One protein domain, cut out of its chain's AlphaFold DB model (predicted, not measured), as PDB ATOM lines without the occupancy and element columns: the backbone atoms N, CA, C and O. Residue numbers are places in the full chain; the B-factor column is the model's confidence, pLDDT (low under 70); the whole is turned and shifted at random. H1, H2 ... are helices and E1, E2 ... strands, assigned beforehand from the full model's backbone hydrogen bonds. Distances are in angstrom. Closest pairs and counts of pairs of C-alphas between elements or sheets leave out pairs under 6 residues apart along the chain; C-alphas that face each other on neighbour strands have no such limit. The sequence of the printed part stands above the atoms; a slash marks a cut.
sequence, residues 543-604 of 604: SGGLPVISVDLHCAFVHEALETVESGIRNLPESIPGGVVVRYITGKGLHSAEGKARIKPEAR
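Overview. This is residues 543 to 604 of the 604 residues of the protein "Smr domain-containing" of Chlorella sorokiniana (UniProt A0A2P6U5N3). Two short parallel strands, E1 and E2, lie side by side, and one longer helix, H1, folds back over one face of the pair. A second, very short helix, H2, packs on H1 near its first residues, and loops make both far ends of a rod-like outline spanning 40 by 19 by 17 A. The printed part has 62 residues, with two named strands and two named helices in the order E1, H1, E2, H2. The class is mixed, helices and strands, with under half of the residues in named elements. The whole is only just loose, close to compact, with a radius of gyration of the C-alphas of 12.9 A.

Arrangement. E1, residues 548 to 552, and E2, residues 581 to 585, are parallel neighbours at 18 degrees. N 551 and O 583 are 2.8 A apart and N 585 and O 551 2.9 A, both within hydrogen-bond range. H1, residues 558 to 570, and E1 are near each other, with 8 pairs of C-alphas within 10 A. The closest C-alphas of H1 and E2, those of Val 565 and Tyr 584, are 7.9 A apart. E1, H1 and E2 form a strand-helix-strand unit, two parallel neighbour strands with a helix between, and its crossover is right-handed. H2, residues 599 to 603, touches H1; their closest C-alphas, of Val 558 and Ile 599, are 5.1 A apart. E1 and H2 are apart. In H1 and H2 every O i to N i+4 pair is within hydrogen-bond range.

Along the chain. E1 begins at C-alpha 548 (26.396, -34.586, -44.624) and is 12.3 A long. H1 measures 18.2 A, E2 12.6 A and H2 5.9 A, ending at C-alpha 603 (11.697, -37.998, -34.388).

Size, cuts and confidence. The C-alphas farthest apart, of Ser 575 and Ala 593, are 40.4 A apart. The printed part has no cut. The link from E2 to H2, residues 586 to 598, is long. Residues 543 to 547 and 591 have pLDDT under 70.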
ATOM      1  N   SER A 543      31.989 -32.879 -37.697       55.28
ATOM      2  CA  SER A 543      31.731 -31.614 -38.416       55.28
ATOM      3  C   SER A 543      32.829 -31.242 -39.431       55.28
ATOM      4  O   SER A 543      32.845 -30.125 -39.945       55.28
ATOM      5  N   GLY A 544      33.762 -32.156 -39.716       53.16
ATOM      6  CA  GLY A 544      34.872 -31.943 -40.643       53.16
ATOM      7  C   GLY A 544      34.430 -31.930 -42.109       53.16
ATOM      8  O   GLY A 544      34.562 -32.926 -42.805       53.16
ATOM      9  N   GLY A 545      33.891 -30.805 -42.586       56.88
ATOM     10  CA  GLY A 545      33.833 -30.434 -44.012       56.88
ATOM     11  C   GLY A 545      32.932 -31.258 -44.948       56.88
ATOM     12  O   GLY A 545      32.800 -30.897 -46.117       56.88
ATOM     13  N   LEU A 546      32.296 -32.337 -44.485       59.09
ATOM     14  CA  LEU A 546      31.428 -33.152 -45.335       59.09
ATOM     15  C   LEU A 546      30.062 -32.478 -45.576       59.09
ATOM     16  O   LEU A 546      29.488 -31.893 -44.660       59.09
ATOM     17  N   PRO A 547      29.462 -32.642 -46.773       67.19
ATOM     18  CA  PRO A 547      28.113 -32.149 -47.092       67.19
ATOM     19  C   PRO A 547      26.990 -32.896 -46.344       67.19
ATOM     20  O   PRO A 547      25.809 -32.702 -46.633       67.19
ATOM     21  N   VAL A 548      27.336 -33.784 -45.406       77.25
ATOM     22  CA  VAL A 548      26.396 -34.586 -44.624       77.25
ATOM     23  C   VAL A 548      26.559 -34.235 -43.153       77.25
ATOM     24  O   VAL A 548      27.538 -34.619 -42.519       77.25
ATOM     25  N   ILE A 549      25.565 -33.547 -42.597       83.38
ATOM     26  CA  ILE A 549      25.523 -33.224 -41.171       83.38
ATOM     27  C   ILE A 549      24.980 -34.456 -40.450       83.38
ATOM     28  O   ILE A 549      23.780 -34.721 -40.479       83.38
ATOM     29  N   SER A 550      25.859 -35.248 -39.840       86.50
ATOM     30  CA  SER A 550      25.438 -36.405 -39.045       86.50
ATOM     31  C   SER A 550      25.254 -35.998 -37.588       86.50
ATOM     32  O   SER A 550      26.186 -35.507 -36.959       86.50
ATOM     33  N   VAL A 551      24.056 -36.218 -37.054       89.06
ATOM     34  CA  VAL A 551      23.719 -35.957 -35.653       89.06
ATOM     35  C   VAL A 551      23.431 -37.284 -34.984       89.06
ATOM     36  O   VAL A 551      22.471 -37.983 -35.317       89.06
ATOM     37  N   ASP A 552      24.275 -37.642 -34.034       88.94
ATOM     38  CA  ASP A 552      24.138 -38.873 -33.299       88.94
ATOM     39  C   ASP A 552      23.279 -38.684 -32.046       88.94
ATOM     40  O   ASP A 552      23.544 -37.838 -31.191       88.94
ATOM     41  N   LEU A 553      22.208 -39.472 -31.978       90.25
ATOM     42  CA  LEU A 553      21.191 -39.455 -30.930       90.25
ATOM     43  C   LEU A 553      21.170 -40.777 -30.154       90.25
ATOM     44  O   LEU A 553      20.248 -41.010 -29.367       90.25
ATOM     45  N   HIS A 554      22.125 -41.688 -30.379       83.69
ATOM     46  CA  HIS A 554      22.153 -42.922 -29.599       83.69
ATOM     47  C   HIS A 554      22.338 -42.607 -28.105       83.69
ATOM     48  O   HIS A 554      22.965 -41.626 -27.709       83.69
ATOM     49  N   CYS A 555      21.742 -43.449 -27.264       80.62
ATOM     50  CA  CYS A 555      21.728 -43.313 -25.804       80.62
ATOM     51  C   CYS A 555      21.044 -42.044 -25.252       80.62
ATOM     52  O   CYS A 555      20.871 -41.946 -24.039       80.62
ATOM     53  N   ALA A 556      20.563 -41.117 -26.086       85.25
ATOM     54  CA  ALA A 556      19.704 -40.031 -25.625       85.25
ATOM     55  C   ALA A 556      18.346 -40.577 -25.147       85.25
ATOM     56  O   ALA A 556      17.804 -41.536 -25.705       85.25
ATOM     57  N   PHE A 557      17.758 -39.963 -24.119       87.69
ATOM     58  CA  PHE A 557      16.342 -40.198 -23.851       87.69
ATOM     59  C   PHE A 557      15.497 -39.580 -24.967       87.69
ATOM     60  O   PHE A 557      15.913 -38.615 -25.596       87.69
ATOM     61  N   VAL A 558      14.290 -40.106 -25.190       90.75
ATOM     62  CA  VAL A 558      13.405 -39.663 -26.288       90.75
ATOM     63  C   VAL A 558      13.244 -38.139 -26.319       90.75
ATOM     64  O   VAL A 558      13.529 -37.526 -27.336       90.75
ATOM     65  N   HIS A 559      12.891 -37.513 -25.195       90.19
ATOM     66  CA  HIS A 559      12.740 -36.055 -25.121       90.19
ATOM     67  C   HIS A 559      14.056 -35.288 -25.365       90.19
ATOM     68  O   HIS A 559      14.040 -34.269 -26.039       90.19
ATOM     69  N   GLU A 560      15.203 -35.782 -24.882       88.62
ATOM     70  CA  GLU A 560      16.519 -35.162 -25.142       88.62
ATOM     71  C   GLU A 560      16.888 -35.251 -26.624       88.62
ATOM     72  O   GLU A 560      17.465 -34.321 -27.190       88.62
ATOM     73  N   ALA A 561      16.555 -36.379 -27.255       91.06
ATOM     74  CA  ALA A 561      16.758 -36.582 -28.677       91.06
ATOM     75  C   ALA A 561      15.903 -35.601 -29.486       91.06
ATOM     76  O   ALA A 561      16.434 -34.966 -30.391       91.06
ATOM     77  N   LEU A 562      14.630 -35.416 -29.120       91.81
ATOM     78  CA  LEU A 562      13.740 -34.440 -29.755       91.81
ATOM     79  C   LEU A 562      14.248 -33.003 -29.584       91.81
ATOM     80  O   LEU A 562      14.384 -32.298 -30.577       91.81
ATOM     81  N   GLU A 563      14.646 -32.597 -28.374       90.62
ATOM     82  CA  GLU A 563      15.258 -31.277 -28.140       90.62
ATOM     83  C   GLU A 563      16.517 -31.065 -29.007       90.62
ATOM     84  O   GLU A 563      16.758 -29.977 -29.541       90.62
ATOM     85  N   THR A 564      17.328 -32.113 -29.184       89.69
ATOM     86  CA  THR A 564      18.535 -32.075 -30.028       89.69
ATOM     87  C   THR A 564      18.184 -31.990 -31.515       89.69
ATOM     88  O   THR A 564      18.818 -31.235 -32.249       89.69
ATOM     89  N   VAL A 565      17.164 -32.719 -31.971       92.19
ATOM     90  CA  VAL A 565      16.663 -32.653 -33.351       92.19
ATOM     91  C   VAL A 565      16.110 -31.262 -33.641       92.19
ATOM     92  O   VAL A 565      16.549 -30.632 -34.596       92.19
ATOM     93  N   GLU A 566      15.218 -30.749 -32.793       92.00
ATOM     94  CA  GLU A 566      14.603 -29.433 -32.958       92.00
ATOM     95  C   GLU A 566      15.625 -28.298 -32.943       92.00
ATOM     96  O   GLU A 566      15.537 -27.382 -33.756       92.00
ATOM     97  N   SER A 567      16.578 -28.325 -32.005       88.19
ATOM     98  CA  SER A 567      17.651 -27.327 -31.972       88.19
ATOM     99  C   SER A 567      18.572 -27.467 -33.179       88.19
ATOM    100  O   SER A 567      18.978 -26.457 -33.742       88.19
ATOM    101  N   GLY A 568      18.848 -28.696 -33.622       86.88
ATOM    102  CA  GLY A 568      19.565 -28.971 -34.860       86.88
ATOM    103  C   GLY A 568      18.882 -28.319 -36.057       86.88
ATOM    104  O   GLY A 568      19.518 -27.530 -36.740       86.88
ATOM    105  N   ILE A 569      17.582 -28.568 -36.250       88.88
ATOM    106  CA  ILE A 569      16.784 -28.003 -37.349       88.88
ATOM    107  C   ILE A 569      16.731 -26.474 -37.264       88.88
ATOM    108  O   ILE A 569      16.972 -25.807 -38.263       88.88
ATOM    109  N   ARG A 570      16.471 -25.907 -36.076       89.50
ATOM    110  CA  ARG A 570      16.408 -24.448 -35.866       89.50
ATOM    111  C   ARG A 570      17.730 -23.733 -36.138       89.50
ATOM    112  O   ARG A 570      17.717 -22.574 -36.532       89.50
ATOM    113  N   ASN A 571      18.853 -24.402 -35.890       85.50
ATOM    114  CA  ASN A 571      20.185 -23.844 -36.111       85.50
ATOM    115  C   ASN A 571      20.696 -24.063 -37.540       85.50
ATOM    116  O   ASN A 571      21.778 -23.571 -37.869       85.50
ATOM    117  N   LEU A 572      19.968 -24.800 -38.388       84.75
ATOM    118  CA  LEU A 572      20.327 -24.890 -39.797       84.75
ATOM    119  C   LEU A 572      20.118 -23.518 -40.455       84.75
ATOM    120  O   LEU A 572      19.097 -22.872 -40.216       84.75
ATOM    121  N   PRO A 573      21.069 -23.054 -41.284       83.25
ATOM    122  CA  PRO A 573      20.887 -21.819 -42.029       83.25
ATOM    123  C   PRO A 573      19.683 -21.958 -42.961       83.25
ATOM    124  O   PRO A 573      19.539 -22.974 -43.629       83.25
ATOM    125  N   GLU A 574      18.843 -20.930 -43.041       81.06
ATOM    126  CA  GLU A 574      17.626 -20.927 -43.870       81.06
ATOM    127  C   GLU A 574      17.931 -21.216 -45.353       81.06
ATOM    128  O   GLU A 574      17.180 -21.896 -46.047       81.06
ATOM    129  N   SER A 575      19.110 -20.789 -45.813       77.81
ATOM    130  CA  SER A 575      19.660 -21.098 -47.130       77.81
ATOM    131  C   SER A 575      20.598 -22.309 -47.083       77.81
ATOM    132  O   SER A 575      21.792 -22.186 -47.379       77.81
ATOM    133  N   ILE A 576      20.102 -23.485 -46.694       72.94
ATOM    134  CA  ILE A 576      20.875 -24.716 -46.890       72.94
ATOM    135  C   ILE A 576      21.051 -24.902 -48.407       72.94
ATOM    136  O   ILE A 576      20.048 -25.027 -49.114       72.94
ATOM    137  N   PRO A 577      22.287 -24.923 -48.945       75.62
ATOM    138  CA  PRO A 577      22.496 -25.221 -50.355       75.62
ATOM    139  C   PRO A 577      21.837 -26.566 -50.673       75.62
ATOM    140  O   PRO A 577      22.026 -27.538 -49.937       75.62
ATOM    141  N   GLY A 578      21.042 -26.625 -51.744       77.88
ATOM    142  CA  GLY A 578      20.377 -27.866 -52.141       77.88
ATOM    143  C   GLY A 578      21.382 -29.020 -52.205       77.88
ATOM    144  O   GLY A 578      22.392 -28.920 -52.898       77.88
ATOM    145  N   GLY A 579      21.123 -30.092 -51.452       77.56
ATOM    146  CA  GLY A 579      21.982 -31.281 -51.403       77.56
ATOM    147  C   GLY A 579      22.646 -31.581 -50.055       77.56
ATOM    148  O   GLY A 579      23.209 -32.666 -49.918       77.56
ATOM    149  N   VAL A 580      22.556 -30.702 -49.050       80.31
ATOM    150  CA  VAL A 580      22.987 -31.066 -47.687       80.31
ATOM    151  C   VAL A 580      21.981 -32.041 -47.083       80.31
ATOM    152  O   VAL A 580      20.793 -31.741 -46.958       80.31
ATOM    153  N   VAL A 581      22.461 -33.220 -46.696       84.12
ATOM    154  CA  VAL A 581      21.643 -34.250 -46.047       84.12
ATOM    155  C   VAL A 581      21.951 -34.245 -44.557       84.12
ATOM    156  O   VAL A 581      23.086 -34.494 -44.155       84.12
ATOM    157  N   VAL A 582      20.937 -33.996 -43.730       87.88
ATOM    158  CA  VAL A 582      21.049 -34.156 -42.276       87.88
ATOM    159  C   VAL A 582      20.694 -35.594 -41.917       87.88
ATOM    160  O   VAL A 582      19.605 -36.079 -42.230       87.88
ATOM    161  N   ARG A 583      21.623 -36.307 -41.280       89.56
ATOM    162  CA  ARG A 583      21.474 -37.717 -40.920       89.56
ATOM    163  C   ARG A 583      21.388 -37.874 -39.411       89.56
ATOM    164  O   ARG A 583      22.398 -37.789 -38.724       89.56
ATOM    165  N   TYR A 584      20.203 -38.198 -38.908       90.44
ATOM    166  CA  TYR A 584      20.011 -38.523 -37.495       90.44
ATOM    167  C   TYR A 584      20.257 -40.013 -37.225       90.44
ATOM    168  O   TYR A 584      19.636 -40.884 -37.840       90.44
ATOM    169  N   ILE A 585      21.159 -40.326 -36.294       88.88
ATOM    170  CA  ILE A 585      21.495 -41.698 -35.896       88.88
ATOM    171  C   ILE A 585      20.784 -42.007 -34.574       88.88
ATOM    172  O   ILE A 585      21.253 -41.679 -33.496       88.88
ATOM    173  N   THR A 586      19.624 -42.661 -34.640       88.31
ATOM    174  CA  THR A 586      18.784 -42.946 -33.456       88.31
ATOM    175  C   THR A 586      19.175 -44.221 -32.693       88.31
ATOM    176  O   THR A 586      18.523 -44.596 -31.719       88.31
ATOM    177  N   GLY A 587      20.196 -44.943 -33.165       83.19
ATOM    178  CA  GLY A 587      20.595 -46.256 -32.650       83.19
ATOM    179  C   GLY A 587      19.663 -47.414 -33.051       83.19
ATOM    180  O   GLY A 587      18.575 -47.223 -33.596       83.19
ATOM    181  N   LYS A 588      20.109 -48.651 -32.777       81.25
ATOM    182  CA  LYS A 588      19.381 -49.901 -33.100       81.25
ATOM    183  C   LYS A 588      18.237 -50.230 -32.132       81.25
ATOM    184  O   LYS A 588      17.473 -51.145 -32.404       81.25
ATOM    185  N   GLY A 589      18.126 -49.517 -31.009       78.00
ATOM    186  CA  GLY A 589      17.119 -49.794 -29.978       78.00
ATOM    187  C   GLY A 589      17.493 -50.887 -28.972       78.00
ATOM    188  O   GLY A 589      16.632 -51.280 -28.197       78.00
ATOM    189  N   LEU A 590      18.754 -51.338 -28.932       72.62
ATOM    190  CA  LEU A 590      19.218 -52.413 -28.035       72.62
ATOM    191  C   LEU A 590      18.965 -52.142 -26.538       72.62
ATOM    192  O   LEU A 590      18.771 -53.085 -25.784       72.62
ATOM    193  N   HIS A 591      18.918 -50.873 -26.121       65.75
ATOM    194  CA  HIS A 591      18.659 -50.461 -24.728       65.75
ATOM    195  C   HIS A 591      17.179 -50.199 -24.415       65.75
ATOM    196  O   HIS A 591      16.835 -49.738 -23.330       65.75
ATOM    197  N   SER A 592      16.287 -50.438 -25.376       72.38
ATOM    198  CA  SER A 592      14.842 -50.372 -25.161       72.38
ATOM    199  C   SER A 592      14.334 -51.716 -24.647       72.38
ATOM    200  O   SER A 592      14.831 -52.757 -25.070       72.38
ATOM    201  N   ALA A 593      13.310 -51.703 -23.791       73.19
ATOM    202  CA  ALA A 593      12.759 -52.905 -23.152       73.19
ATOM    203  C   ALA A 593      12.319 -54.010 -24.142       73.19
ATOM    204  O   ALA A 593      12.283 -55.178 -23.775       73.19
ATOM    205  N   GLU A 594      12.038 -53.661 -25.403       81.31
ATOM    206  CA  GLU A 594      11.636 -54.600 -26.463       81.31
ATOM    207  C   GLU A 594      12.655 -54.700 -27.614       81.31
ATOM    208  O   GLU A 594      12.338 -55.205 -28.690       81.31
ATOM    209  N   GLY A 595      13.845 -54.113 -27.462       79.31
ATOM    210  CA  GLY A 595      14.800 -53.948 -28.564       79.31
ATOM    211  C   GLY A 595      14.324 -52.993 -29.674       79.31
ATOM    212  O   GLY A 595      15.010 -52.814 -30.679       79.31
ATOM    213  N   LYS A 596      13.152 -52.362 -29.519       81.50
ATOM    214  CA  LYS A 596      12.587 -51.394 -30.470       81.50
ATOM    215  C   LYS A 596      13.104 -49.988 -30.181       81.50
ATOM    216  O   LYS A 596      12.948 -49.477 -29.071       81.50
ATOM    217  N   ALA A 597      13.677 -49.329 -31.186       83.00
ATOM    218  CA  ALA A 597      14.129 -47.946 -31.070       83.00
ATOM    219  C   ALA A 597      12.943 -47.003 -30.799       83.00
ATOM    220  O   ALA A 597      12.055 -46.878 -31.637       83.00
ATOM    221  N   ARG A 598      12.945 -46.328 -29.643       86.88
ATOM    222  CA  ARG A 598      11.877 -45.390 -29.243       86.88
ATOM    223  C   ARG A 598      12.038 -43.990 -29.834       86.88
ATOM    224  O   ARG A 598      11.051 -43.299 -29.999       86.88
ATOM    225  N   ILE A 599      13.264 -43.586 -30.165       86.88
ATOM    226  CA  ILE A 599      13.545 -42.253 -30.725       86.88
ATOM    227  C   ILE A 599      13.053 -42.156 -32.174       86.88
ATOM    228  O   ILE A 599      12.478 -41.151 -32.562       86.88
ATOM    229  N   LYS A 600      13.256 -43.211 -32.975       84.00
ATOM    230  CA  LYS A 600      12.918 -43.218 -34.405       84.00
ATOM    231  C   LYS A 600      11.450 -42.876 -34.724       84.00
ATOM    232  O   LYS A 600      11.266 -42.103 -35.655       84.00
ATOM    233  N   PRO A 601      10.428 -43.458 -34.061       86.38
ATOM    234  CA  PRO A 601       9.038 -43.116 -34.362       86.38
ATOM    235  C   PRO A 601       8.675 -41.682 -33.972       86.38
ATOM    236  O   PRO A 601       7.873 -41.087 -34.665       86.38
ATOM    237  N   GLU A 602       9.269 -41.140 -32.908       83.75
ATOM    238  CA  GLU A 602       8.949 -39.798 -32.397       83.75
ATOM    239  C   GLU A 602       9.681 -38.684 -33.155       83.75
ATOM    240  O   GLU A 602       9.188 -37.572 -33.268       83.75
ATOM    241  N   ALA A 603      10.891 -38.965 -33.646       78.06
ATOM    242  CA  ALA A 603      11.697 -37.998 -34.388       78.06
ATOM    243  C   ALA A 603      11.313 -37.885 -35.874       78.06
ATOM    244  O   ALA A 603      11.848 -37.021 -36.567       78.06
ATOM    245  N   ARG A 604      10.486 -38.808 -36.378       81.12
ATOM    246  CA  ARG A 604       9.972 -38.799 -37.749       81.12
ATOM    247  C   ARG A 604       8.689 -37.992 -37.792       81.12
ATOM    248  O   ARG A 604       8.533 -37.261 -38.792       81.12
TER     249      ARG A 604